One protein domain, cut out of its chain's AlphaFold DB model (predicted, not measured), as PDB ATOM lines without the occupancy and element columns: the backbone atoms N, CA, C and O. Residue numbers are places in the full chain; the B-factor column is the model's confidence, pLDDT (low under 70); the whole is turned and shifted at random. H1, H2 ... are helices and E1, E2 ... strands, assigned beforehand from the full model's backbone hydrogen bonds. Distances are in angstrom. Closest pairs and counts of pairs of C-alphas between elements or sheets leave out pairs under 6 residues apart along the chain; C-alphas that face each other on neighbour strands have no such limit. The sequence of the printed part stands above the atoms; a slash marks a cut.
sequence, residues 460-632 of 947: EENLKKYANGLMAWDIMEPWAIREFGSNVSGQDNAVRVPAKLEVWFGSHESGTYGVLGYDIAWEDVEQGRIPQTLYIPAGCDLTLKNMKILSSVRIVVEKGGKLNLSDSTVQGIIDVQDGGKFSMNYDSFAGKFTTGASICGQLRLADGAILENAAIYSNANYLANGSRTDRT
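AT A GLANCE: This is residues 460 to 632 of the 947 residues of the protein "Putative lipoprotein" of Shuttleworthia sp. MSX8B (UniProt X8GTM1). Little here is regular structure, but the chain winds in stacked turns: parallel sheets E1 E3 E6 E9 E11 E13 and E2 E5 E8 E10 E12 make a face-to-face sandwich, and the parallel pair E4 E7 forms part of a third side. Mostly strand, 62 of 173 printed residues lie in thirteen named strands and H1, a helix after E4. It is compact: radius of gyration of the C-alphas 15.0 A, spans 48 by 39 by 36 A.

IN THESE COORDINATES: Find C-alpha 471 at (84.084, 25.999, -5.306), opening E1, residues 471-473; then come E2 494-496, E3 501-505, E4 514-516, H1 522-526, E5 532-536, E6 541-545, E7 547-549, E8 553-557, E9 562-566, E10 573-576, E11 581-584, E12 602-605 and E13 610-617, 17.5 A long, which ends with C-alpha 617 at (101.514, 8.250, 8.255).

HOW THE PARTS SIT: Between neighbours E6 and E9, look for N 564 and O 542, 2.8 A apart; between E5 and E8, N 556 and O 534, 2.8 A. H1, its O i to N i+4 pair within hydrogen-bond range, only grazes E5's sheet.

THE WHOLE: The printed part has no cut; links E1 to E2 and E11 to E12 are long. Residues 625-626 and 628-629 have pLDDT under 70.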
ATOM      1  N   GLU A 460      75.772  25.333  -1.844       92.06
ATOM      2  CA  GLU A 460      76.470  26.232  -2.779       92.06
ATOM      3  C   GLU A 460      76.422  27.716  -2.392       92.06
ATOM      4  O   GLU A 460      77.348  28.450  -2.717       92.06
ATOM      5  N   GLU A 461      75.356  28.161  -1.726       90.69
ATOM      6  CA  GLU A 461      75.195  29.538  -1.238       90.69
ATOM      7  C   GLU A 461      76.195  29.922  -0.137       90.69
ATOM      8  O   GLU A 461      76.534  31.095  -0.011       90.69
ATOM      9  N   ASN A 462      76.718  28.933   0.593       91.12
ATOM     10  CA  ASN A 462      77.741  29.107   1.625       91.12
ATOM     11  C   ASN A 462      79.161  28.861   1.089       91.12
ATOM     12  O   ASN A 462      80.131  28.947   1.840       91.12
ATOM     13  N   LEU A 463      79.298  28.530  -0.200       95.12
ATOM     14  CA  LEU A 463      80.578  28.235  -0.832       95.12
ATOM     15  C   LEU A 463      81.034  29.398  -1.709       95.12
ATOM     16  O   LEU A 463      80.277  29.986  -2.483       95.12
ATOM     17  N   LYS A 464      82.329  29.684  -1.646       95.00
ATOM     18  CA  LYS A 464      82.989  30.649  -2.515       95.00
ATOM     19  C   LYS A 464      83.172  30.037  -3.896       95.00
ATOM     20  O   LYS A 464      83.756  28.966  -4.030       95.00
ATOM     21  N   LYS A 465      82.680  30.720  -4.927       95.38
ATOM     22  CA  LYS A 465      82.783  30.283  -6.325       95.38
ATOM     23  C   LYS A 465      83.990  30.946  -6.988       95.38
ATOM     24  O   LYS A 465      84.106  32.170  -6.976       95.38
ATOM     25  N   TYR A 466      84.873  30.148  -7.573       91.75
ATOM     26  CA  TYR A 466      85.990  30.622  -8.383       91.75
ATOM     27  C   TYR A 466      85.558  30.882  -9.831       91.75
ATOM     28  O   TYR A 466      84.551  30.355 -10.308       91.75
ATOM     29  N   ALA A 467      86.347  31.674 -10.565       91.81
ATOM     30  CA  ALA A 467      86.054  32.034 -11.956       91.81
ATOM     31  C   ALA A 467      85.984  30.819 -12.905       91.81
ATOM     32  O   ALA A 467      85.256  30.844 -13.892       91.81
ATOM     33  N   ASN A 468      86.707  29.742 -12.589       88.94
ATOM     34  CA  ASN A 468      86.689  28.477 -13.332       88.94
ATOM     35  C   ASN A 468      85.466  27.590 -13.007       88.94
ATOM     36  O   ASN A 468      85.339  26.496 -13.554       88.94
ATOM     37  N   GLY A 469      84.568  28.038 -12.124       90.75
ATOM     38  CA  GLY A 469      83.369  27.309 -11.713       90.75
ATOM     39  C   GLY A 469      83.583  26.272 -10.606       90.75
ATOM     40  O   GLY A 469      82.597  25.661 -10.192       90.75
ATOM     41  N   LEU A 470      84.817  26.080 -10.124       94.38
ATOM     42  CA  LEU A 470      85.097  25.310  -8.909       94.38
ATOM     43  C   LEU A 470      84.719  26.116  -7.668       94.38
ATOM     44  O   LEU A 470      84.548  27.337  -7.718       94.38
ATOM     45  N   MET A 471      84.541  25.414  -6.557       97.12
ATOM     46  CA  MET A 471      84.084  25.999  -5.306       97.12
ATOM     47  C   MET A 471      85.034  25.687  -4.159       97.12
ATOM     48  O   MET A 471      85.660  24.627  -4.124       97.12
ATOM     49  N   ALA A 472      85.067  26.592  -3.187       96.69
ATOM     50  CA  ALA A 472      85.749  26.416  -1.920       96.69
ATOM     51  C   ALA A 472      84.802  26.670  -0.750       96.69
ATOM     52  O   ALA A 472      84.052  27.649  -0.748       96.69
ATOM     53  N   TRP A 473      84.895  25.835   0.280       96.31
ATOM     54  CA  TRP A 473      84.460  26.242   1.607       96.31
ATOM     55  C   TRP A 473      85.632  26.985   2.245       96.31
ATOM     56  O   TRP A 473      86.534  26.356   2.792       96.31
ATOM     57  N   ASP A 474      85.660  28.309   2.053       90.62
ATOM     58  CA  ASP A 474      86.809  29.183   2.361       90.62
ATOM     59  C   ASP A 474      87.184  29.132   3.849       90.62
ATOM     60  O   ASP A 474      88.352  29.014   4.182       90.62
ATOM     61  N   ILE A 475      86.192  29.156   4.743       88.56
ATOM     62  CA  ILE A 475      86.329  28.828   6.168       88.56
ATOM     63  C   ILE A 475      85.045  28.106   6.583       88.56
ATOM     64  O   ILE A 475      83.946  28.602   6.331       88.56
ATOM     65  N   MET A 476      85.169  26.921   7.182       91.94
ATOM     66  CA  MET A 476      84.019  26.157   7.657       91.94
ATOM     67  C   MET A 476      83.308  26.892   8.792       91.94
ATOM     68  O   MET A 476      83.887  27.116   9.855       91.94
ATOM     69  N   GLU A 477      82.026  27.190   8.594       91.12
ATOM     70  CA  GLU A 477      81.179  27.801   9.612       91.12
ATOM     71  C   GLU A 477      79.911  26.961   9.872       91.12
ATOM     72  O   GLU A 477      79.218  26.599   8.917       91.12
ATOM     73  N   PRO A 478      79.583  26.654  11.145       92.81
ATOM     74  CA  PRO A 478      80.428  26.850  12.326       92.81
ATOM     75  C   PRO A 478      81.732  26.043  12.244       92.81
ATOM     76  O   PRO A 478      81.784  24.995  11.603       92.81
ATOM     77  N   TRP A 479      82.769  26.496  12.957       90.69
ATOM     78  CA  TRP A 479      84.078  25.828  12.983       90.69
ATOM     79  C   TRP A 479      84.018  24.402  13.554       90.69
ATOM     80  O   TRP A 479      84.935  23.615  13.341       90.69
ATOM     81  N   ALA A 480      82.943  24.040  14.259       94.06
ATOM     82  CA  ALA A 480      82.670  22.677  14.693       94.06
ATOM     83  C   ALA A 480      81.240  22.267  14.333       94.06
ATOM     84  O   ALA A 480      80.278  22.907  14.761       94.06
ATOM     85  N   ILE A 481      81.104  21.162  13.597       96.81
ATOM     86  CA  ILE A 481      79.819  20.562  13.232       96.81
ATOM     87  C   ILE A 481      79.778  19.138  13.779       96.81
ATOM     88  O   ILE A 481      80.530  18.262  13.347       96.81
ATOM     89  N   ARG A 482      78.885  18.907  14.744       95.81
ATOM     90  CA  ARG A 482      78.793  17.630  15.462       95.81
ATOM     91  C   ARG A 482      78.017  16.566  14.686       95.81
ATOM     92  O   ARG A 482      78.439  15.415  14.647       95.81
ATOM     93  N   GLU A 483      76.883  16.954  14.108       97.06
ATOM     94  CA  GLU A 483      75.922  16.056  13.456       97.06
ATOM     95  C   GLU A 483      75.840  16.347  11.957       97.06
ATOM     96  O   GLU A 483      75.884  17.501  11.528       97.06
ATOM     97  N   PHE A 484      75.666  15.314  11.137       98.12
ATOM     98  CA  PHE A 484      75.650  15.487   9.687       98.12
ATOM     99  C   PHE A 484      74.284  15.901   9.154       98.12
ATOM    100  O   PHE A 484      74.211  16.675   8.202       98.12
ATOM    101  N   GLY A 485      73.189  15.414   9.746       96.88
ATOM    102  CA  GLY A 485      71.907  15.455   9.040       96.88
ATOM    103  C   GLY A 485      71.989  14.663   7.734       96.88
ATOM    104  O   GLY A 485      72.839  13.793   7.594       96.88
ATOM    105  N   SER A 486      71.122  14.927   6.761       97.44
ATOM    106  CA  SER A 486      71.218  14.194   5.498       97.44
ATOM    107  C   SER A 486      70.826  15.015   4.286       97.44
ATOM    108  O   SER A 486      69.810  15.705   4.295       97.44
ATOM    109  N   ASN A 487      71.625  14.886   3.229       96.69
ATOM    110  CA  ASN A 487      71.246  15.254   1.864       96.69
ATOM    111  C   ASN A 487      71.232  14.024   0.931       96.69
ATOM    112  O   ASN A 487      71.139  14.158  -0.290       96.69
ATOM    113  N   VAL A 488      71.325  12.816   1.501       96.50
ATOM    114  CA  VAL A 488      71.302  11.547   0.773       96.50
ATOM    115  C   VAL A 488      69.972  10.853   1.030       96.50
ATOM    116  O   VAL A 488      69.678  10.408   2.136       96.50
ATOM    117  N   SER A 489      69.154  10.747  -0.018       93.06
ATOM    118  CA  SER A 489      67.824  10.139   0.073       93.06
ATOM    119  C   SER A 489      67.880   8.729   0.667       93.06
ATOM    120  O   SER A 489      68.603   7.865   0.168       93.06
ATOM    121  N   GLY A 490      67.076   8.487   1.706       92.88
ATOM    122  CA  GLY A 490      66.957   7.184   2.365       92.88
ATOM    123  C   GLY A 490      68.114   6.816   3.298       92.88
ATOM    124  O   GLY A 490      68.164   5.675   3.748       92.88
ATOM    125  N   GLN A 491      69.033   7.741   3.587       94.81
ATOM    126  CA  GLN A 491      70.105   7.542   4.560       94.81
ATOM    127  C   GLN A 491      70.066   8.638   5.622       94.81
ATOM    128  O   GLN A 491      69.937   9.814   5.290       94.81
ATOM    129  N   ASP A 492      70.221   8.260   6.885       93.62
ATOM    130  CA  ASP A 492      70.356   9.201   7.998       93.62
ATOM    131  C   ASP A 492      71.835   9.530   8.233       93.62
ATOM    132  O   ASP A 492      72.699   8.679   8.022       93.62
ATOM    133  N   ASN A 493      72.138  10.759   8.670       96.38
ATOM    134  CA  ASN A 493      73.512  11.212   8.956       96.38
ATOM    135  C   ASN A 493      74.504  10.990   7.797       96.38
ATOM    136  O   ASN A 493      75.682  10.688   7.994       96.38
ATOM    137  N   ALA A 494      74.007  11.161   6.573       98.19
ATOM    138  CA  ALA A 494      74.729  10.928   5.337       98.19
ATOM    139  C   ALA A 494      74.768  12.203   4.497       98.19
ATOM    140  O   ALA A 494      73.733  12.718   4.068       98.19
ATOM    141  N   VAL A 495      75.971  12.699   4.222       98.69
ATOM    142  CA  VAL A 495      76.175  13.903   3.415       98.69
ATOM    143  C   VAL A 495      77.032  13.576   2.210       98.69
ATOM    144  O   VAL A 495      78.128  13.044   2.339       98.69
ATOM    145  N   ARG A 496      76.544  13.925   1.026       98.31
ATOM    146  CA  ARG A 496      77.306  13.929  -0.216       98.31
ATOM    147  C   ARG A 496      77.806  15.333  -0.504       98.31
ATOM    148  O   ARG A 496      77.019  16.280  -0.528       98.31
ATOM    149  N   VAL A 497      79.112  15.439  -0.714       98.38
ATOM    150  CA  VAL A 497      79.797  16.698  -1.012       98.38
ATOM    151  C   VAL A 497      79.373  17.218  -2.395       98.38
ATOM    152  O   VAL A 497      79.233  16.413  -3.316       98.38
ATOM    153  N   PRO A 498      79.173  18.536  -2.592       97.44
ATOM    154  CA  PRO A 498      78.938  19.100  -3.919       97.44
ATOM    155  C   PRO A 498      80.074  18.748  -4.888       97.44
ATOM    156  O   PRO A 498      81.237  18.978  -4.583       97.44
ATOM    157  N   ALA A 499      79.751  18.237  -6.079       96.94
ATOM    158  CA  ALA A 499      80.757  17.697  -7.003       96.94
ATOM    159  C   ALA A 499      81.815  18.717  -7.467       96.94
ATOM    160  O   ALA A 499      82.902  18.326  -7.861       96.94
ATOM    161  N   LYS A 500      81.509  20.019  -7.429       96.81
ATOM    162  CA  LYS A 500      82.453  21.087  -7.799       96.81
ATOM    163  C   LYS A 500      83.233  21.659  -6.608       96.81
ATOM    164  O   LYS A 500      83.947  22.640  -6.791       96.81
ATOM    165  N   LEU A 501      83.054  21.122  -5.398       97.81
ATOM    166  CA  LEU A 501      83.833  21.540  -4.236       97.81
ATOM    167  C   LEU A 501      85.246  20.961  -4.346       97.81
ATOM    168  O   LEU A 501      85.437  19.758  -4.224       97.81
ATOM    169  N   GLU A 502      86.218  21.834  -4.570       96.69
ATOM    170  CA  GLU A 502      87.625  21.467  -4.745       96.69
ATOM    171  C   GLU A 502      88.384  21.501  -3.417       96.69
ATOM    172  O   GLU A 502      89.252  20.675  -3.151       96.69
ATOM    173  N   VAL A 503      88.053  22.453  -2.544       96.88
ATOM    174  CA  VAL A 503      88.756  22.619  -1.272       96.88
ATOM    175  C   VAL A 503      87.804  22.994  -0.151       96.88
ATOM    176  O   VAL A 503      86.891  23.804  -0.315       96.88
ATOM    177  N   TRP A 504      88.028  22.394   1.010       97.94
ATOM    178  CA  TRP A 504      87.301  22.682   2.233       97.94
ATOM    179  C   TRP A 504      88.304  22.978   3.337       97.94
ATOM    180  O   TRP A 504      89.013  22.089   3.816       97.94
ATOM    181  N   PHE A 505      88.351  24.246   3.728       95.88
ATOM    182  CA  PHE A 505      89.197  24.739   4.797       95.88
ATOM    183  C   PHE A 505      88.434  24.744   6.119       95.88
ATOM    184  O   PHE A 505      87.379  25.364   6.246       95.88
ATOM    185  N   GLY A 506      88.991  24.094   7.136       92.75
ATOM    186  CA  GLY A 506      88.587  24.356   8.515       92.75
ATOM    187  C   GLY A 506      89.095  25.710   9.006       92.75
ATOM    188  O   GLY A 506      88.440  26.364   9.809       92.75
ATOM    189  N   SER A 507      90.251  26.135   8.493       87.56
ATOM    190  CA  SER A 507      90.871  27.437   8.730       87.56
ATOM    191  C   SER A 507      91.908  27.731   7.635       87.56
ATOM    192  O   SER A 507      92.285  26.842   6.864       87.56
ATOM    193  N   HIS A 508      92.443  28.952   7.623       84.50
ATOM    194  CA  HIS A 508      93.633  29.309   6.841       84.50
ATOM    195  C   HIS A 508      94.943  29.263   7.647       84.50
ATOM    196  O   HIS A 508      96.011  29.497   7.084       84.50
ATOM    197  N   GLU A 509      94.889  28.928   8.939       82.44
ATOM    198  CA  GLU A 509      96.045  28.916   9.839       82.44
ATOM    199  C   GLU A 509      96.334  27.492  10.331       82.44
ATOM    200  O   GLU A 509      95.496  26.851  10.968       82.44
ATOM    201  N   SER A 510      97.531  26.980  10.036       80.06
ATOM    202  CA  SER A 510      97.970  25.676  10.552       80.06
ATOM    203  C   SER A 510      97.986  25.691  12.083       80.06
ATOM    204  O   SER A 510      98.418  26.663  12.699       80.06
ATOM    205  N   GLY A 511      97.504  24.619  12.713       82.31
ATOM    206  CA  GLY A 511      97.315  24.570  14.168       82.31
ATOM    207  C   GLY A 511      95.903  24.955  14.631       82.31
ATOM    208  O   GLY A 511      95.482  24.506  15.701       82.31
ATOM    209  N   THR A 512      95.142  25.675  13.804       83.75
ATOM    210  CA  THR A 512      93.724  25.997  14.018       83.75
ATOM    211  C   THR A 512      92.886  25.115  13.102       83.75
ATOM    212  O   THR A 512      93.116  25.093  11.899       83.75
ATOM    213  N   TYR A 513      91.924  24.365  13.640       89.25
ATOM    214  CA  TYR A 513      91.231  23.329  12.867       89.25
ATOM    215  C   TYR A 513      89.718  23.453  12.949       89.25
ATOM    216  O   TYR A 513      89.166  23.609  14.040       89.25
ATOM    217  N   GLY A 514      89.063  23.242  11.809       93.94
ATOM    218  CA  GLY A 514      87.650  22.890  11.788       93.94
ATOM    219  C   GLY A 514      87.449  21.477  12.339       93.94
ATOM    220  O   GLY A 514      88.308  20.612  12.162       93.94
ATOM    221  N   VAL A 515      86.336  21.217  13.020       96.06
ATOM    222  CA  VAL A 515      86.030  19.916  13.632       96.06
ATOM    223  C   VAL A 515      84.761  19.331  13.032       96.06
ATOM    224  O   VAL A 515      83.719  19.983  13.001       96.06
ATOM    225  N   LEU A 516      84.844  18.078  12.589       97.25
ATOM    226  CA  LEU A 516      83.727  17.358  12.004       97.25
ATOM    227  C   LEU A 516      83.450  16.057  12.765       97.25
ATOM    228  O   LEU A 516      84.323  15.195  12.887       97.25
ATOM    229  N   GLY A 517      82.213  15.914  13.238       96.94
ATOM    230  CA  GLY A 517      81.750  14.770  14.018       96.94
ATOM    231  C   GLY A 517      82.004  14.903  15.522       96.94
ATOM    232  O   GLY A 517      82.237  15.984  16.056       96.94
ATOM    233  N   TYR A 518      81.927  13.770  16.210       94.31
ATOM    234  CA  TYR A 518      82.242  13.574  17.630       94.31
ATOM    235  C   TYR A 518      83.008  12.261  17.853       94.31
ATOM    236  O   TYR A 518      83.053  11.404  16.966       94.31
ATOM    237  N   ASP A 519      83.607  12.097  19.029       92.56
ATOM    238  CA  ASP A 519      84.319  10.869  19.385       92.56
ATOM    239  C   ASP A 519      83.338   9.759  19.804       92.56
ATOM    240  O   ASP A 519      82.418   9.978  20.595       92.56
ATOM    241  N   ILE A 520      83.548   8.561  19.264       91.75
ATOM    242  CA  ILE A 520      82.968   7.281  19.693       91.75
ATOM    243  C   ILE A 520      84.094   6.313  20.067       91.75
ATOM    244  O   ILE A 520      85.224   6.484  19.598       91.75
ATOM    245  N   ALA A 521      83.772   5.305  20.880       89.94
ATOM    246  CA  ALA A 521      84.731   4.296  21.315       89.94
ATOM    247  C   ALA A 521      85.307   3.540  20.113       89.94
ATOM    248  O   ALA A 521      84.586   3.206  19.167       89.94
ATOM    249  N   TRP A 522      86.603   3.241  20.146       89.06
ATOM    250  CA  TRP A 522      87.250   2.576  19.014       89.06
ATOM    251  C   TRP A 522      86.683   1.181  18.722       89.06
ATOM    252  O   TRP A 522      86.563   0.808  17.558       89.06
ATOM    253  N   GLU A 523      86.216   0.457  19.743       89.25
ATOM    254  CA  GLU A 523      85.516  -0.825  19.569       89.25
ATOM    255  C   GLU A 523      84.252  -0.712  18.693       89.25
ATOM    256  O   GLU A 523      83.913  -1.639  17.952       89.25
ATOM    257  N   ASP A 524      83.559   0.433  18.728       93.00
ATOM    258  CA  ASP A 524      82.400   0.690  17.873       93.00
ATOM    259  C   ASP A 524      82.851   0.910  16.421       93.00
ATOM    260  O   ASP A 524      82.222   0.400  15.488       93.00
ATOM    261  N   VAL A 525      83.967   1.621  16.224       92.69
ATOM    262  CA  VAL A 525      84.569   1.859  14.902       92.69
ATOM    263  C   VAL A 525      85.022   0.545  14.266       92.69
ATOM    264  O   VAL A 525      84.706   0.294  13.101       92.69
ATOM    265  N   GLU A 526      85.705  -0.316  15.026       90.06
ATOM    266  CA  GLU A 526      86.173  -1.638  14.579       90.06
ATOM    267  C   GLU A 526      85.009  -2.538  14.150       90.06
ATOM    268  O   GLU A 526      85.083  -3.223  13.129       90.06
ATOM    269  N   GLN A 527      83.886  -2.475  14.871       92.62
ATOM    270  CA  GLN A 527      82.659  -3.195  14.518       92.62
ATOM    271  C   GLN A 527      81.869  -2.538  13.371       92.62
ATOM    272  O   GLN A 527      80.805  -3.029  12.991       92.62
ATOM    273  N   GLY A 528      82.356  -1.424  12.817       92.69
ATOM    274  CA  GLY A 528      81.699  -0.685  11.741       92.69
ATOM    275  C   GLY A 528      80.451   0.088  12.179       92.69
ATOM    276  O   GLY A 528      79.697   0.550  11.323       92.69
ATOM    277  N   ARG A 529      80.231   0.264  13.488       95.81
ATOM    278  CA  ARG A 529      79.116   1.025  14.077       95.81
ATOM    279  C   ARG A 529      79.408   2.532  14.044       95.81
ATOM    280  O   ARG A 529      79.392   3.210  15.065       95.81
ATOM    281  N   ILE A 530      79.685   3.049  12.845       97.00
ATOM    282  CA  ILE A 530      80.055   4.449  12.597       97.00
ATOM    283  C   ILE A 530      78.805   5.220  12.143       97.00
ATOM    284  O   ILE A 530      78.258   4.904  11.085       97.00
ATOM    285  N   PRO A 531      78.319   6.201  12.921       97.56
ATOM    286  CA  PRO A 531      76.983   6.764  12.729       97.56
ATOM    287  C   PRO A 531      76.872   7.818  11.619       97.56
ATOM    288  O   PRO A 531      75.749   8.164  11.261       97.56
ATOM    289  N   GLN A 532      77.982   8.354  11.095       98.50
ATOM    290  CA  GLN A 532      77.961   9.459  10.126       98.50
ATOM    291  C   GLN A 532      78.789   9.128   8.885       98.50
ATOM    292  O   GLN A 532      79.906   8.628   9.009       98.50
ATOM    293  N   THR A 533      78.267   9.415   7.687       98.75
ATOM    294  CA  THR A 533      78.963   9.133   6.417       98.75
ATOM    295  C   THR A 533      79.104  10.378   5.541       98.75
ATOM    296  O   THR A 533      78.115  11.043   5.237       98.75
ATOM    297  N   LEU A 534      80.331  10.669   5.100       98.81
ATOM    298  CA  LEU A 534      80.659  11.707   4.120       98.81
ATOM    299  C   LEU A 534      81.004  11.055   2.775       98.81
ATOM    300  O   LEU A 534      81.997  10.341   2.680       98.81
ATOM    301  N   TYR A 535      80.228  11.322   1.730       98.81
ATOM    302  CA  TYR A 535      80.483  10.819   0.380       98.81
ATOM    303  C   TYR A 535      81.219  11.859  -0.464       98.81
ATOM    304  O   TYR A 535      80.747  12.990  -0.603       98.81
ATOM    305  N   ILE A 536      82.334  11.447  -1.069       98.81
ATOM    306  CA  ILE A 536      83.069  12.210  -2.080       98.81
ATOM    307  C   ILE A 536      82.664  11.664  -3.453       98.81
ATOM    308  O   ILE A 536      83.100  10.564  -3.809       98.81
ATOM    309  N   PRO A 537      81.784  12.360  -4.196       98.44
ATOM    310  CA  PRO A 537      81.159  11.787  -5.379       98.44
ATOM    311  C   PRO A 537      82.018  11.898  -6.638       98.44
ATOM    312  O   PRO A 537      83.037  12.590  -6.675       98.44
ATOM    313  N   ALA A 538      81.539  11.265  -7.710       97.94
ATOM    314  CA  ALA A 538      82.089  11.409  -9.051       97.94
ATOM    315  C   ALA A 538      82.251  12.884  -9.461       97.94
ATOM    316  O   ALA A 538      81.322  13.683  -9.324       97.94
ATOM    317  N   GLY A 539      83.419  13.227 -10.009       96.12
ATOM    318  CA  GLY A 539      83.736  14.584 -10.467       96.12
ATOM    319  C   GLY A 539      84.228  15.532  -9.370       96.12
ATOM    320  O   GLY A 539      84.622  16.644  -9.702       96.12
ATOM    321  N   CYS A 540      84.246  15.088  -8.110       98.12
ATOM    322  CA  CYS A 540      84.785  15.833  -6.975       98.12
ATOM    323  C   CYS A 540      86.257  15.466  -6.742       98.12
ATOM    324  O   CYS A 540      86.554  14.300  -6.483       98.12
ATOM    325  N   ASP A 541      87.163  16.443  -6.824       97.50
ATOM    326  CA  ASP A 541      88.565  16.325  -6.395       97.50
ATOM    327  C   ASP A 541      88.754  17.193  -5.150       97.50
ATOM    328  O   ASP A 541      89.088  18.372  -5.240       97.50
ATOM    329  N   LEU A 542      88.406  16.628  -3.993       98.50
ATOM    330  CA  LEU A 542      88.304  17.367  -2.743       98.50
ATOM    331  C   LEU A 542      89.615  17.327  -1.967       98.50
ATOM    332  O   LEU A 542      90.069  16.257  -1.564       98.50
ATOM    333  N   THR A 543      90.136  18.499  -1.616       98.44
ATOM    334  CA  THR A 543      91.149  18.657  -0.571       98.44
ATOM    335  C   THR A 543      90.505  19.110   0.741       98.44
ATOM    336  O   THR A 543      89.970  20.215   0.827       98.44
ATOM    337  N   LEU A 544      90.591  18.281   1.786       98.56
ATOM    338  CA  LEU A 544      90.300  18.705   3.160       98.56
ATOM    339  C   LEU A 544      91.563  19.320   3.765       98.56
ATOM    340  O   LEU A 544      92.609  18.660   3.797       98.56
ATOM    341  N   LYS A 545      91.466  20.570   4.232       97.38
ATOM    342  CA  LYS A 545      92.599  21.320   4.779       97.38
ATOM    343  C   LYS A 545      92.311  21.902   6.156       97.38
ATOM    344  O   LYS A 545      91.266  22.515   6.359       97.38
ATOM    345  N   ASN A 546      93.247  21.731   7.089       95.69
ATOM    346  CA  ASN A 546      93.123  22.195   8.471       95.69
ATOM    347  C   ASN A 546      91.849  21.653   9.144       95.69
ATOM    348  O   ASN A 546      91.088  22.388   9.771       95.69
ATOM    349  N   MET A 547      91.603  20.347   9.009       96.38
ATOM    350  CA  MET A 547      90.425  19.671   9.560       96.38
ATOM    351  C   MET A 547      90.782  18.599  10.596       96.38
ATOM    352  O   MET A 547      91.758  17.861  10.459       96.38
ATOM    353  N   LYS A 548      89.937  18.452  11.616       95.88
ATOM    354  CA  LYS A 548      89.876  17.296  12.518       95.88
ATOM    355  C   LYS A 548      88.584  16.536  12.250       95.88
ATOM    356  O   LYS A 548      87.505  17.000  12.608       95.88
ATOM    357  N   ILE A 549      88.695  15.366  11.635       97.44
ATOM    358  CA  ILE A 549      87.572  14.463  11.389       97.44
ATOM    359  C   ILE A 549      87.581  13.376  12.467       97.44
ATOM    360  O   ILE A 549      88.521  12.581  12.549       97.44
ATOM    361  N   LEU A 550      86.556  13.370  13.318       96.06
ATOM    362  CA  LEU A 550      86.492  12.531  14.520       96.06
ATOM    363  C   LEU A 550      85.982  11.109  14.228       96.06
ATOM    364  O   LEU A 550      85.540  10.803  13.119       96.06
ATOM    365  N   SER A 551      86.080  10.211  15.215       94.69
ATOM    366  CA  SER A 551      85.882   8.764  15.014       94.69
ATOM    367  C   SER A 551      84.455   8.353  14.628       94.69
ATOM    368  O   SER A 551      84.268   7.291  14.039       94.69
ATOM    369  N   SER A 552      83.450   9.203  14.865       96.75
ATOM    370  CA  SER A 552      82.069   8.975  14.401       96.75
ATOM    371  C   SER A 552      81.860   9.131  12.890       96.75
ATOM    372  O   SER A 552      80.746   8.896  12.417       96.75
ATOM    373  N   VAL A 553      82.888   9.529  12.133       98.50
ATOM    374  CA  VAL A 553      82.784   9.819  10.700       98.50
ATOM    375  C   VAL A 553      83.426   8.721   9.855       98.50
ATOM    376  O   VAL A 553      84.583   8.343  10.037       98.50
ATOM    377  N   ARG A 554      82.682   8.256   8.856       98.62
ATOM    378  CA  ARG A 554      83.159   7.426   7.753       98.62
ATOM    379  C   ARG A 554      83.207   8.270   6.485       98.62
ATOM    380  O   ARG A 554      82.183   8.797   6.067       98.62
ATOM    381  N   ILE A 555      84.363   8.383   5.849       98.88
ATOM    382  CA  ILE A 555      84.488   9.005   4.530       98.88
ATOM    383  C   ILE A 555      84.450   7.904   3.474       98.88
ATOM    384  O   ILE A 555      85.171   6.918   3.589       98.88
ATOM    385  N   VAL A 556      83.616   8.065   2.453       98.88
ATOM    386  CA  VAL A 556      83.490   7.139   1.326       98.88
ATOM    387  C   VAL A 556      83.845   7.883   0.046       98.88
ATOM    388  O   VAL A 556      83.145   8.814  -0.351       98.88
ATOM    389  N   VAL A 557      84.923   7.466  -0.612       98.94
ATOM    390  CA  VAL A 557      85.322   7.993  -1.919       98.94
ATOM    391  C   VAL A 557      84.687   7.126  -3.000       98.94
ATOM    392  O   VAL A 557      85.078   5.972  -3.192       98.94
ATOM    393  N   GLU A 558      83.668   7.673  -3.663       98.69
ATOM    394  CA  GLU A 558      82.906   6.993  -4.710       98.69
ATOM    395  C   GLU A 558      83.698   6.956  -6.032       98.69
ATOM    396  O   GLU A 558      84.711   7.638  -6.220       98.69
ATOM    397  N   LYS A 559      83.207   6.166  -6.991       98.31
ATOM    398  CA  LYS A 559      83.787   6.051  -8.332       98.31
ATOM    399  C   LYS A 559      83.940   7.410  -9.011       98.31
ATOM    400  O   LYS A 559      82.961   8.125  -9.202       98.31
ATOM    401  N   GLY A 560      85.156   7.738  -9.443       98.00
ATOM    402  CA  GLY A 560      85.464   9.012 -10.093       98.00
ATOM    403  C   GLY A 560      85.555  10.205  -9.136       98.00
ATOM    404  O   GLY A 560      85.730  11.325  -9.616       98.00
ATOM    405  N   GLY A 561      85.418   9.986  -7.827       98.69
ATOM    406  CA  GLY A 561      85.755  10.953  -6.790       98.69
ATOM    407  C   GLY A 561      87.210  10.805  -6.347       98.69
ATOM    408  O   GLY A 561      87.822   9.739  -6.481       98.69
ATOM    409  N   LYS A 562      87.769  11.883  -5.805       98.75
ATOM    410  CA  LYS A 562      89.112  11.920  -5.238       98.75
ATOM    411  C   LYS A 562      89.116  12.686  -3.924       98.75
ATOM    412  O   LYS A 562      88.519  13.751  -3.817       98.75
ATOM    413  N   LEU A 563      89.808  12.124  -2.938       98.88
ATOM    414  CA  LEU A 563      90.077  12.768  -1.659       98.88
ATOM    415  C   LEU A 563      91.578  13.003  -1.501       98.88
ATOM    416  O   LEU A 563      92.368  12.068  -1.632       98.88
ATOM    417  N   ASN A 564      91.940  14.234  -1.162       98.69
ATOM    418  CA  ASN A 564      93.257  14.631  -0.693       98.69
ATOM    419  C   ASN A 564      93.160  15.181   0.736       98.69
ATOM    420  O   ASN A 564      92.271  15.974   1.052       98.69
ATOM    421  N   LEU A 565      94.080  14.777   1.608       98.62
ATOM    422  CA  LEU A 565      94.201  15.335   2.957       98.62
ATOM    423  C   LEU A 565      95.440  16.224   3.041       98.62
ATOM    424  O   LEU A 565      96.544  15.765   2.759       98.62
ATOM    425  N   SER A 566      95.271  17.463   3.493       96.94
ATOM    426  CA  SER A 566      96.365  18.403   3.746       96.94
ATOM    427  C   SER A 566      96.234  18.948   5.157       96.94
ATOM    428  O   SER A 566      95.169  19.434   5.515       96.94
ATOM    429  N   ASP A 567      97.295  18.881   5.958       95.62
ATOM    430  CA  ASP A 567      97.293  19.379   7.343       95.62
ATOM    431  C   ASP A 567      95.994  19.050   8.108       95.62
ATOM    432  O   ASP A 567      95.297  19.915   8.625       95.62
ATOM    433  N   SER A 568      95.558  17.791   8.021       96.56
ATOM    434  CA  SER A 568      94.262  17.334   8.526       96.56
ATOM    435  C   SER A 568      94.379  15.964   9.175       96.56
ATOM    436  O   SER A 568      95.130  15.104   8.718       96.56
ATOM    437  N   THR A 569      93.597  15.732  10.225       95.62
ATOM    438  CA  THR A 569      93.601  14.465  10.963       95.62
ATOM    439  C   THR A 569      92.287  13.725  10.776       95.62
ATOM    440  O   THR A 569      91.215  14.310  10.926       95.62
ATOM    441  N   VAL A 570      92.363  12.430  10.464       96.81
ATOM    442  CA  VAL A 570      91.183  11.559  10.367       96.81
ATOM    443  C   VAL A 570      91.284  10.450  11.399       96.81
ATOM    444  O   VAL A 570      92.150   9.581  11.317       96.81
ATOM    445  N   GLN A 571      90.394  10.485  12.386       94.19
ATOM    446  CA  GLN A 571      90.285   9.459  13.421       94.19
ATOM    447  C   GLN A 571      89.281   8.369  13.063       94.19
ATOM    448  O   GLN A 571      89.375   7.276  13.612       94.19
ATOM    449  N   GLY A 572      88.334   8.663  12.177       93.31
ATOM    450  CA  GLY A 572      87.390   7.685  11.663       93.31
ATOM    451  C   GLY A 572      87.979   6.814  10.555       93.31
ATOM    452  O   GLY A 572      89.182   6.554  10.496       93.31
ATOM    453  N   ILE A 573      87.111   6.366   9.660       97.38
ATOM    454  CA  ILE A 573      87.472   5.490   8.544       97.38
ATOM    455  C   ILE A 573      87.443   6.268   7.237       97.38
ATOM    456  O   ILE A 573      86.514   7.036   7.003       97.38
ATOM    457  N   ILE A 574      88.385   5.968   6.344       98.88
ATOM    458  CA  ILE A 574      88.289   6.320   4.924       98.88
ATOM    459  C   ILE A 574      88.159   5.034   4.105       98.88
ATOM    460  O   ILE A 574      89.058   4.199   4.137       98.88
ATOM    461  N   ASP A 575      87.072   4.890   3.354       98.81
ATOM    462  CA  ASP A 575      86.871   3.806   2.394       98.81
ATOM    463  C   ASP A 575      86.948   4.345   0.966       98.81
ATOM    464  O   ASP A 575      86.186   5.234   0.584       98.81
ATOM    465  N   VAL A 576      87.832   3.774   0.155       98.88
ATOM    466  CA  VAL A 576      87.980   4.120  -1.263       98.88
ATOM    467  C   VAL A 576      87.384   2.995  -2.098       98.88
ATOM    468  O   VAL A 576      87.844   1.856  -2.019       98.88
ATOM    469  N   GLN A 577      86.332   3.300  -2.857       98.38
ATOM    470  CA  GLN A 577      85.593   2.324  -3.663       98.38
ATOM    471  C   GLN A 577      86.194   2.153  -5.069       98.38
ATOM    472  O   GLN A 577      87.156   2.834  -5.427       98.38
ATOM    473  N   ASP A 578      85.608   1.261  -5.878       98.06
ATOM    474  CA  ASP A 578      85.989   1.042  -7.283       98.06
ATOM    475  C   ASP A 578      86.054   2.363  -8.065       98.06
ATOM    476  O   ASP A 578      85.052   3.064  -8.222       98.06
ATOM    477  N   GLY A 579      87.240   2.695  -8.577       97.62
ATOM    478  CA  GLY A 579      87.505   3.912  -9.336       97.62
ATOM    479  C   GLY A 579      87.562   5.195  -8.501       97.62
ATOM    480  O   GLY A 579      87.678   6.274  -9.087       97.62
ATOM    481  N   GLY A 580      87.466   5.106  -7.173       98.81
ATOM    482  CA  GLY A 580      87.775   6.198  -6.253       98.81
ATOM    483  C   GLY A 580      89.287   6.376  -6.089       98.81
ATOM    484  O   GLY A 580      90.060   5.424  -6.242       98.81
ATOM    485  N   LYS A 581      89.721   7.603  -5.784       98.88
ATOM    486  CA  LYS A 581      91.143   7.955  -5.646       98.88
ATOM    487  C   LYS A 581      91.458   8.550  -4.282       98.88
ATOM    488  O   LYS A 581      90.712   9.390  -3.780       98.88
ATOM    489  N   PHE A 582      92.602   8.180  -3.725       98.94
ATOM    490  CA  PHE A 582      93.113   8.779  -2.498       98.94
ATOM    491  C   PHE A 582      94.527   9.323  -2.682       98.94
ATOM    492  O   PHE A 582      95.386   8.662  -3.267       98.94
ATOM    493  N   SER A 583      94.742  10.523  -2.149       98.81
ATOM    494  CA  SER A 583      96.019  11.221  -2.033       98.81
ATOM    495  C   SER A 583      96.112  11.851  -0.639       98.81
ATOM    496  O   SER A 583      95.115  11.975   0.077       98.81
ATOM    497  N   MET A 584      97.316  12.190  -0.198       98.62
ATOM    498  CA  MET A 584      97.533  12.774   1.123       98.62
ATOM    499  C   MET A 584      98.878  13.475   1.167       98.62
ATOM    500  O   MET A 584      99.874  12.923   0.697       98.62
ATOM    501  N   ASN A 585      98.918  14.651   1.798       97.94
ATOM    502  CA  ASN A 585     100.123  15.461   1.944       97.94
ATOM    503  C   ASN A 585     100.803  15.722   0.590       97.94
ATOM    504  O   ASN A 585     102.025  15.657   0.465       97.94
ATOM    505  N   TYR A 586      99.999  15.984  -0.440       97.44
ATOM    506  CA  TYR A 586     100.473  16.295  -1.779       97.44
ATOM    507  C   TYR A 586      99.724  17.505  -2.330       97.44
ATOM    508  O   TYR A 586      98.493  17.525  -2.400       97.44
ATOM    509  N   ASP A 587     100.488  18.521  -2.713       95.44
ATOM    510  CA  ASP A 587     100.015  19.671  -3.463       95.44
ATOM    511  C   ASP A 587     100.152  19.348  -4.953       95.44
ATOM    512  O   ASP A 587     101.255  19.337  -5.512       95.44
ATOM    513  N   SER A 588      99.021  19.052  -5.593       90.06
ATOM    514  CA  SER A 588      98.956  18.718  -7.015       90.06
ATOM    515  C   SER A 588      99.267  19.904  -7.924       90.06
ATOM    516  O   SER A 588      99.746  19.690  -9.036       90.06
ATOM    517  N   PHE A 589      99.037  21.136  -7.463       88.56
ATOM    518  CA  PHE A 589      99.329  22.345  -8.226       88.56
ATOM    519  C   PHE A 589     100.829  22.638  -8.224       88.56
ATOM    520  O   PHE A 589     101.424  22.888  -9.272       88.56
ATOM    521  N   ALA A 590     101.464  22.552  -7.052       93.38
ATOM    522  CA  ALA A 590     102.907  22.726  -6.924       93.38
ATOM    523  C   ALA A 590     103.707  21.485  -7.358       93.38
ATOM    524  O   ALA A 590     104.919  21.587  -7.570       93.38
ATOM    525  N   GLY A 591     103.055  20.322  -7.453       94.38
ATOM    526  CA  GLY A 591     103.679  19.031  -7.736       94.38
ATOM    527  C   GLY A 591     104.594  18.550  -6.608       94.38
ATOM    528  O   GLY A 591     105.620  17.925  -6.881       94.38
ATOM    529  N   LYS A 592     104.279  18.883  -5.348       96.50
ATOM    530  CA  LYS A 592     105.179  18.708  -4.194       96.50
ATOM    531  C   LYS A 592     104.481  18.051  -3.012       96.50
ATOM    532  O   LYS A 592     103.320  18.324  -2.730       96.50
ATOM    533  N   PHE A 593     105.229  17.228  -2.285       97.56
ATOM    534  CA  PHE A 593     104.779  16.689  -1.005       97.56
ATOM    535  C   PHE A 593     104.869  17.741   0.102       97.56
ATOM    536  O   PHE A 593     105.781  18.571   0.120       97.56
ATOM    537  N   THR A 594     103.931  17.669   1.038       96.06
ATOM    538  CA  THR A 594     103.830  18.516   2.229       96.06
ATOM    539  C   THR A 594     103.848  17.652   3.493       96.06
ATOM    540  O   THR A 594     104.024  16.436   3.436       96.06
ATOM    541  N   THR A 595     103.681  18.267   4.658       94.69
ATOM    542  CA  THR A 595     103.450  17.569   5.930       94.69
ATOM    543  C   THR A 595     102.195  18.128   6.604       94.69
ATOM    544  O   THR A 595     101.610  19.105   6.135       94.69
ATOM    545  N   GLY A 596     101.766  17.486   7.689       92.62
ATOM    546  CA  GLY A 596     100.704  17.965   8.577       92.62
ATOM    547  C   GLY A 596      99.509  17.019   8.660       92.62
ATOM    548  O   GLY A 596      98.975  16.807   9.745       92.62
ATOM    549  N   ALA A 597      99.114  16.373   7.556       96.62
ATOM    550  CA  ALA A 597      98.006  15.423   7.614       96.62
ATOM    551  C   ALA A 597      98.436  14.093   8.233       96.62
ATOM    552  O   ALA A 597      99.546  13.625   7.980       96.62
ATOM    553  N   SER A 598      97.543  13.444   8.978       95.94
ATOM    554  CA  SER A 598      97.757  12.094   9.509       95.94
ATOM    555  C   SER A 598      96.462  11.297   9.589       95.94
ATOM    556  O   SER A 598      95.395  11.842   9.882       95.94
ATOM    557  N   ILE A 599      96.560   9.984   9.408       95.88
ATOM    558  CA  ILE A 599      95.436   9.073   9.622       95.88
ATOM    559  C   ILE A 599      95.619   8.455  10.992       95.88
ATOM    560  O   ILE A 599      96.484   7.617  11.192       95.88
ATOM    561  N   CYS A 600      94.816   8.876  11.954       91.94
ATOM    562  CA  CYS A 600      94.820   8.206  13.239       91.94
ATOM    563  C   CYS A 600      94.012   6.896  13.122       91.94
ATOM    564  O   CYS A 600      94.387   5.909  13.740       91.94
ATOM    565  N   GLY A 601      92.933   6.876  12.320       92.94
ATOM    566  CA  GLY A 601      92.100   5.694  12.054       92.94
ATOM    567  C   GLY A 601      92.655   4.732  11.020       92.94
ATOM    568  O   GLY A 601      93.780   4.263  11.155       92.94
ATOM    569  N   GLN A 602      91.847   4.385  10.019       95.88
ATOM    570  CA  GLN A 602      92.255   3.423   8.996       95.88
ATOM    571  C   GLN A 602      91.798   3.856   7.603       95.88
ATOM    572  O   GLN A 602      90.669   4.318   7.413       95.88
ATOM    573  N   LEU A 603      92.684   3.660   6.625       98.75
ATOM    574  CA  LEU A 603      92.381   3.746   5.201       98.75
ATOM    575  C   LEU A 603      92.121   2.343   4.649       98.75
ATOM    576  O   LEU A 603      92.973   1.460   4.756       98.75
ATOM    577  N   ARG A 604      90.959   2.142   4.031       98.69
ATOM    578  CA  ARG A 604      90.550   0.871   3.428       98.69
ATOM    579  C   ARG A 604      90.339   1.050   1.932       98.69
ATOM    580  O   ARG A 604      89.535   1.872   1.495       98.69
ATOM    581  N   LEU A 605      91.063   0.273   1.140       98.88
ATOM    582  CA  LEU A 605      91.022   0.315  -0.319       98.88
ATOM    583  C   LEU A 605      90.271  -0.916  -0.838       98.88
ATOM    584  O   LEU A 605      90.687  -2.053  -0.605       98.88
ATOM    585  N   ALA A 606      89.145  -0.698  -1.513       98.31
ATOM    586  CA  ALA A 606      88.367  -1.768  -2.127       98.31
ATOM    587  C   ALA A 606      88.907  -2.146  -3.521       98.31
ATOM    588  O   ALA A 606      89.809  -1.502  -4.058       98.31
ATOM    589  N   ASP A 607      88.321  -3.184  -4.118       98.62
ATOM    590  CA  ASP A 607      88.626  -3.606  -5.486       98.62
ATOM    591  C   ASP A 607      88.368  -2.446  -6.461       98.62
ATOM    592  O   ASP A 607      87.313  -1.814  -6.414       98.62
ATOM    593  N   GLY A 608      89.352  -2.141  -7.304       98.56
ATOM    594  CA  GLY A 608      89.335  -1.023  -8.247       98.56
ATOM    595  C   GLY A 608      89.780   0.331  -7.676       98.56
ATOM    596  O   GLY A 608      89.811   1.310  -8.424       98.56
ATOM    597  N   ALA A 609      90.129   0.429  -6.388       98.88
ATOM    598  CA  ALA A 609      90.603   1.679  -5.789       98.88
ATOM    599  C   ALA A 609      91.991   2.101  -6.312       98.88
ATOM    600  O   ALA A 609      92.819   1.276  -6.719       98.88
ATOM    601  N   ILE A 610      92.262   3.408  -6.262       98.88
ATOM    602  CA  ILE A 610      93.520   4.006  -6.717       98.88
ATOM    603  C   ILE A 610      94.164   4.790  -5.573       98.88
ATOM    604  O   ILE A 610      93.546   5.678  -4.983       98.88
ATOM    605  N   LEU A 611      95.432   4.495  -5.306       98.69
ATOM    606  CA  LEU A 611      96.277   5.236  -4.379       98.69
ATOM    607  C   LEU A 611      97.328   6.014  -5.177       98.69
ATOM    608  O   LEU A 611      98.128   5.411  -5.893       98.69
ATOM    609  N   GLU A 612      97.321   7.343  -5.090       98.25
ATOM    610  CA  GLU A 612      98.193   8.192  -5.908       98.25
ATOM    611  C   GLU A 612      98.840   9.316  -5.100       98.25
ATOM    612  O   GLU A 612      98.160   9.996  -4.335       98.25
ATOM    613  N   ASN A 613     100.150   9.524  -5.295       98.44
ATOM    614  CA  ASN A 613     100.920  10.635  -4.716       98.44
ATOM    615  C   ASN A 613     100.553  10.916  -3.249       98.44
ATOM    616  O   ASN A 613      99.915  11.922  -2.945       98.44
ATOM    617  N   ALA A 614     100.878   9.988  -2.350       98.69
ATOM    618  CA  ALA A 614     100.387  10.022  -0.974       98.69
ATOM    619  C   ALA A 614     101.511   9.794   0.038       98.69
ATOM    620  O   ALA A 614     102.149   8.746   0.023       98.69
ATOM    621  N   ALA A 615     101.724  10.748   0.944       98.44
ATOM    622  CA  ALA A 615     102.596  10.604   2.106       98.44
ATOM    623  C   ALA A 615     101.738  10.329   3.350       98.44
ATOM    624  O   ALA A 615     101.326  11.245   4.064       98.44
ATOM    625  N   ILE A 616     101.454   9.045   3.576       98.62
ATOM    626  CA  ILE A 616     100.554   8.531   4.607       98.62
ATOM    627  C   ILE A 616     101.354   8.138   5.838       98.62
ATOM    628  O   ILE A 616     102.247   7.294   5.786       98.62
ATOM    629  N   TYR A 617     100.988   8.700   6.980       95.06
ATOM    630  CA  TYR A 617     101.514   8.250   8.255       95.06
ATOM    631  C   TYR A 617     100.447   8.284   9.330       95.06
ATOM    632  O   TYR A 617      99.534   9.122   9.319       95.06
ATOM    633  N   SER A 618     100.570   7.318  10.230       93.94
ATOM    634  CA  SER A 618      99.646   7.144  11.330       93.94
ATOM    635  C   SER A 618     100.102   7.874  12.578       93.94
ATOM    636  O   SER A 618     101.289   7.930  12.882       93.94
ATOM    637  N   ASN A 619      99.112   8.409  13.282       90.50
ATOM    638  CA  ASN A 619      99.220   8.969  14.624       90.50
ATOM    639  C   ASN A 619      98.134   8.329  15.509       90.50
ATOM    640  O   ASN A 619      97.421   9.014  16.246       90.50
ATOM    641  N   ALA A 620      97.937   7.016  15.365       87.81
ATOM    642  CA  ALA A 620      96.961   6.214  16.095       87.81
ATOM    643  C   ALA A 620      96.976   6.483  17.614       87.81
ATOM    644  O   ALA A 620      95.913   6.600  18.218       87.81
ATOM    645  N   ASN A 621      98.147   6.685  18.219       82.94
ATOM    646  CA  ASN A 621      98.288   6.944  19.657       82.94
ATOM    647  C   ASN A 621      97.966   8.391  20.084       82.94
ATOM    648  O   ASN A 621      97.978   8.705  21.279       82.94
ATOM    649  N   TYR A 622      97.699   9.289  19.132       79.88
ATOM    650  CA  TYR A 622      97.443  10.710  19.363       79.88
ATOM    651  C   TYR A 622      96.007  11.062  18.958       79.88
ATOM    652  O   TYR A 622      95.735  11.513  17.844       79.88
ATOM    653  N   LEU A 623      95.074  10.843  19.886       77.25
ATOM    654  CA  LEU A 623      93.650  11.144  19.719       77.25
ATOM    655  C   LEU A 623      93.292  12.558  20.188       77.25
ATOM    656  O   LEU A 623      93.868  13.061  21.156       77.25
ATOM    657  N   ALA A 624      92.276  13.174  19.568       70.81
ATOM    658  CA  ALA A 624      91.760  14.471  20.028       70.81
ATOM    659  C   ALA A 624      91.124  14.392  21.425       70.81
ATOM    660  O   ALA A 624      91.195  15.367  22.171       70.81
ATOM    661  N   ASN A 625      90.572  13.234  21.800       69.00
ATOM    662  CA  ASN A 625      90.042  12.999  23.144       69.00
ATOM    663  C   ASN A 625      91.141  12.871  24.223       69.00
ATOM    664  O   ASN A 625      90.829  12.788  25.409       69.00
ATOM    665  N   GLY A 626      92.423  12.837  23.834       67.06
ATOM    666  CA  GLY A 626      93.568  12.703  24.738       67.06
ATOM    667  C   GLY A 626      93.725  11.321  25.389       67.06
ATOM    668  O   GLY A 626      94.680  11.112  26.141       67.06
ATOM    669  N   SER A 627      92.833  10.370  25.103       73.12
ATOM    670  CA  SER A 627      92.834   9.029  25.686       73.12
ATOM    671  C   SER A 627      93.749   8.093  24.904       73.12
ATOM    672  O   SER A 627      93.389   7.556  23.862       73.12
ATOM    673  N   ARG A 628      94.950   7.838  25.427       65.50
ATOM    674  CA  ARG A 628      95.912   6.915  24.793       65.50
ATOM    675  C   ARG A 628      95.505   5.440  24.859       65.50
ATOM    676  O   ARG A 628      96.149   4.614  24.230       65.50
ATOM    677  N   THR A 629      94.487   5.100  25.647       69.88
ATOM    678  CA  THR A 629      94.017   3.719  25.837       69.88
ATOM    679  C   THR A 629      92.796   3.382  24.992       69.88
ATOM    680  O   THR A 629      92.422   2.220  24.916       69.88
ATOM    681  N   ASP A 630      92.166   4.384  24.378       73.06
ATOM    682  CA  ASP A 630      91.008   4.207  23.496       73.06
ATOM    683  C   ASP A 630      91.429   3.737  22.096       73.06
ATOM    684  O   ASP A 630      90.602   3.637  21.207       73.06
ATOM    685  N   ARG A 631      92.712   3.440  21.854       77.56
ATOM    686  CA  ARG A 631      93.153   2.917  20.561       77.56
ATOM    687  C   ARG A 631      94.220   1.853  20.667       77.56
ATOM    688  O   ARG A 631      95.023   1.844  21.595       77.56
ATOM    689  N   THR A 632      94.250   0.998  19.652       77.69
ATOM    690  CA  THR A 632      95.295   0.001  19.448       77.69
ATOM    691  C   THR A 632      96.060   0.295  18.158       77.69
ATOM    692  O   THR A 632      95.527   0.875  17.211       77.69
TER     693      THR A 632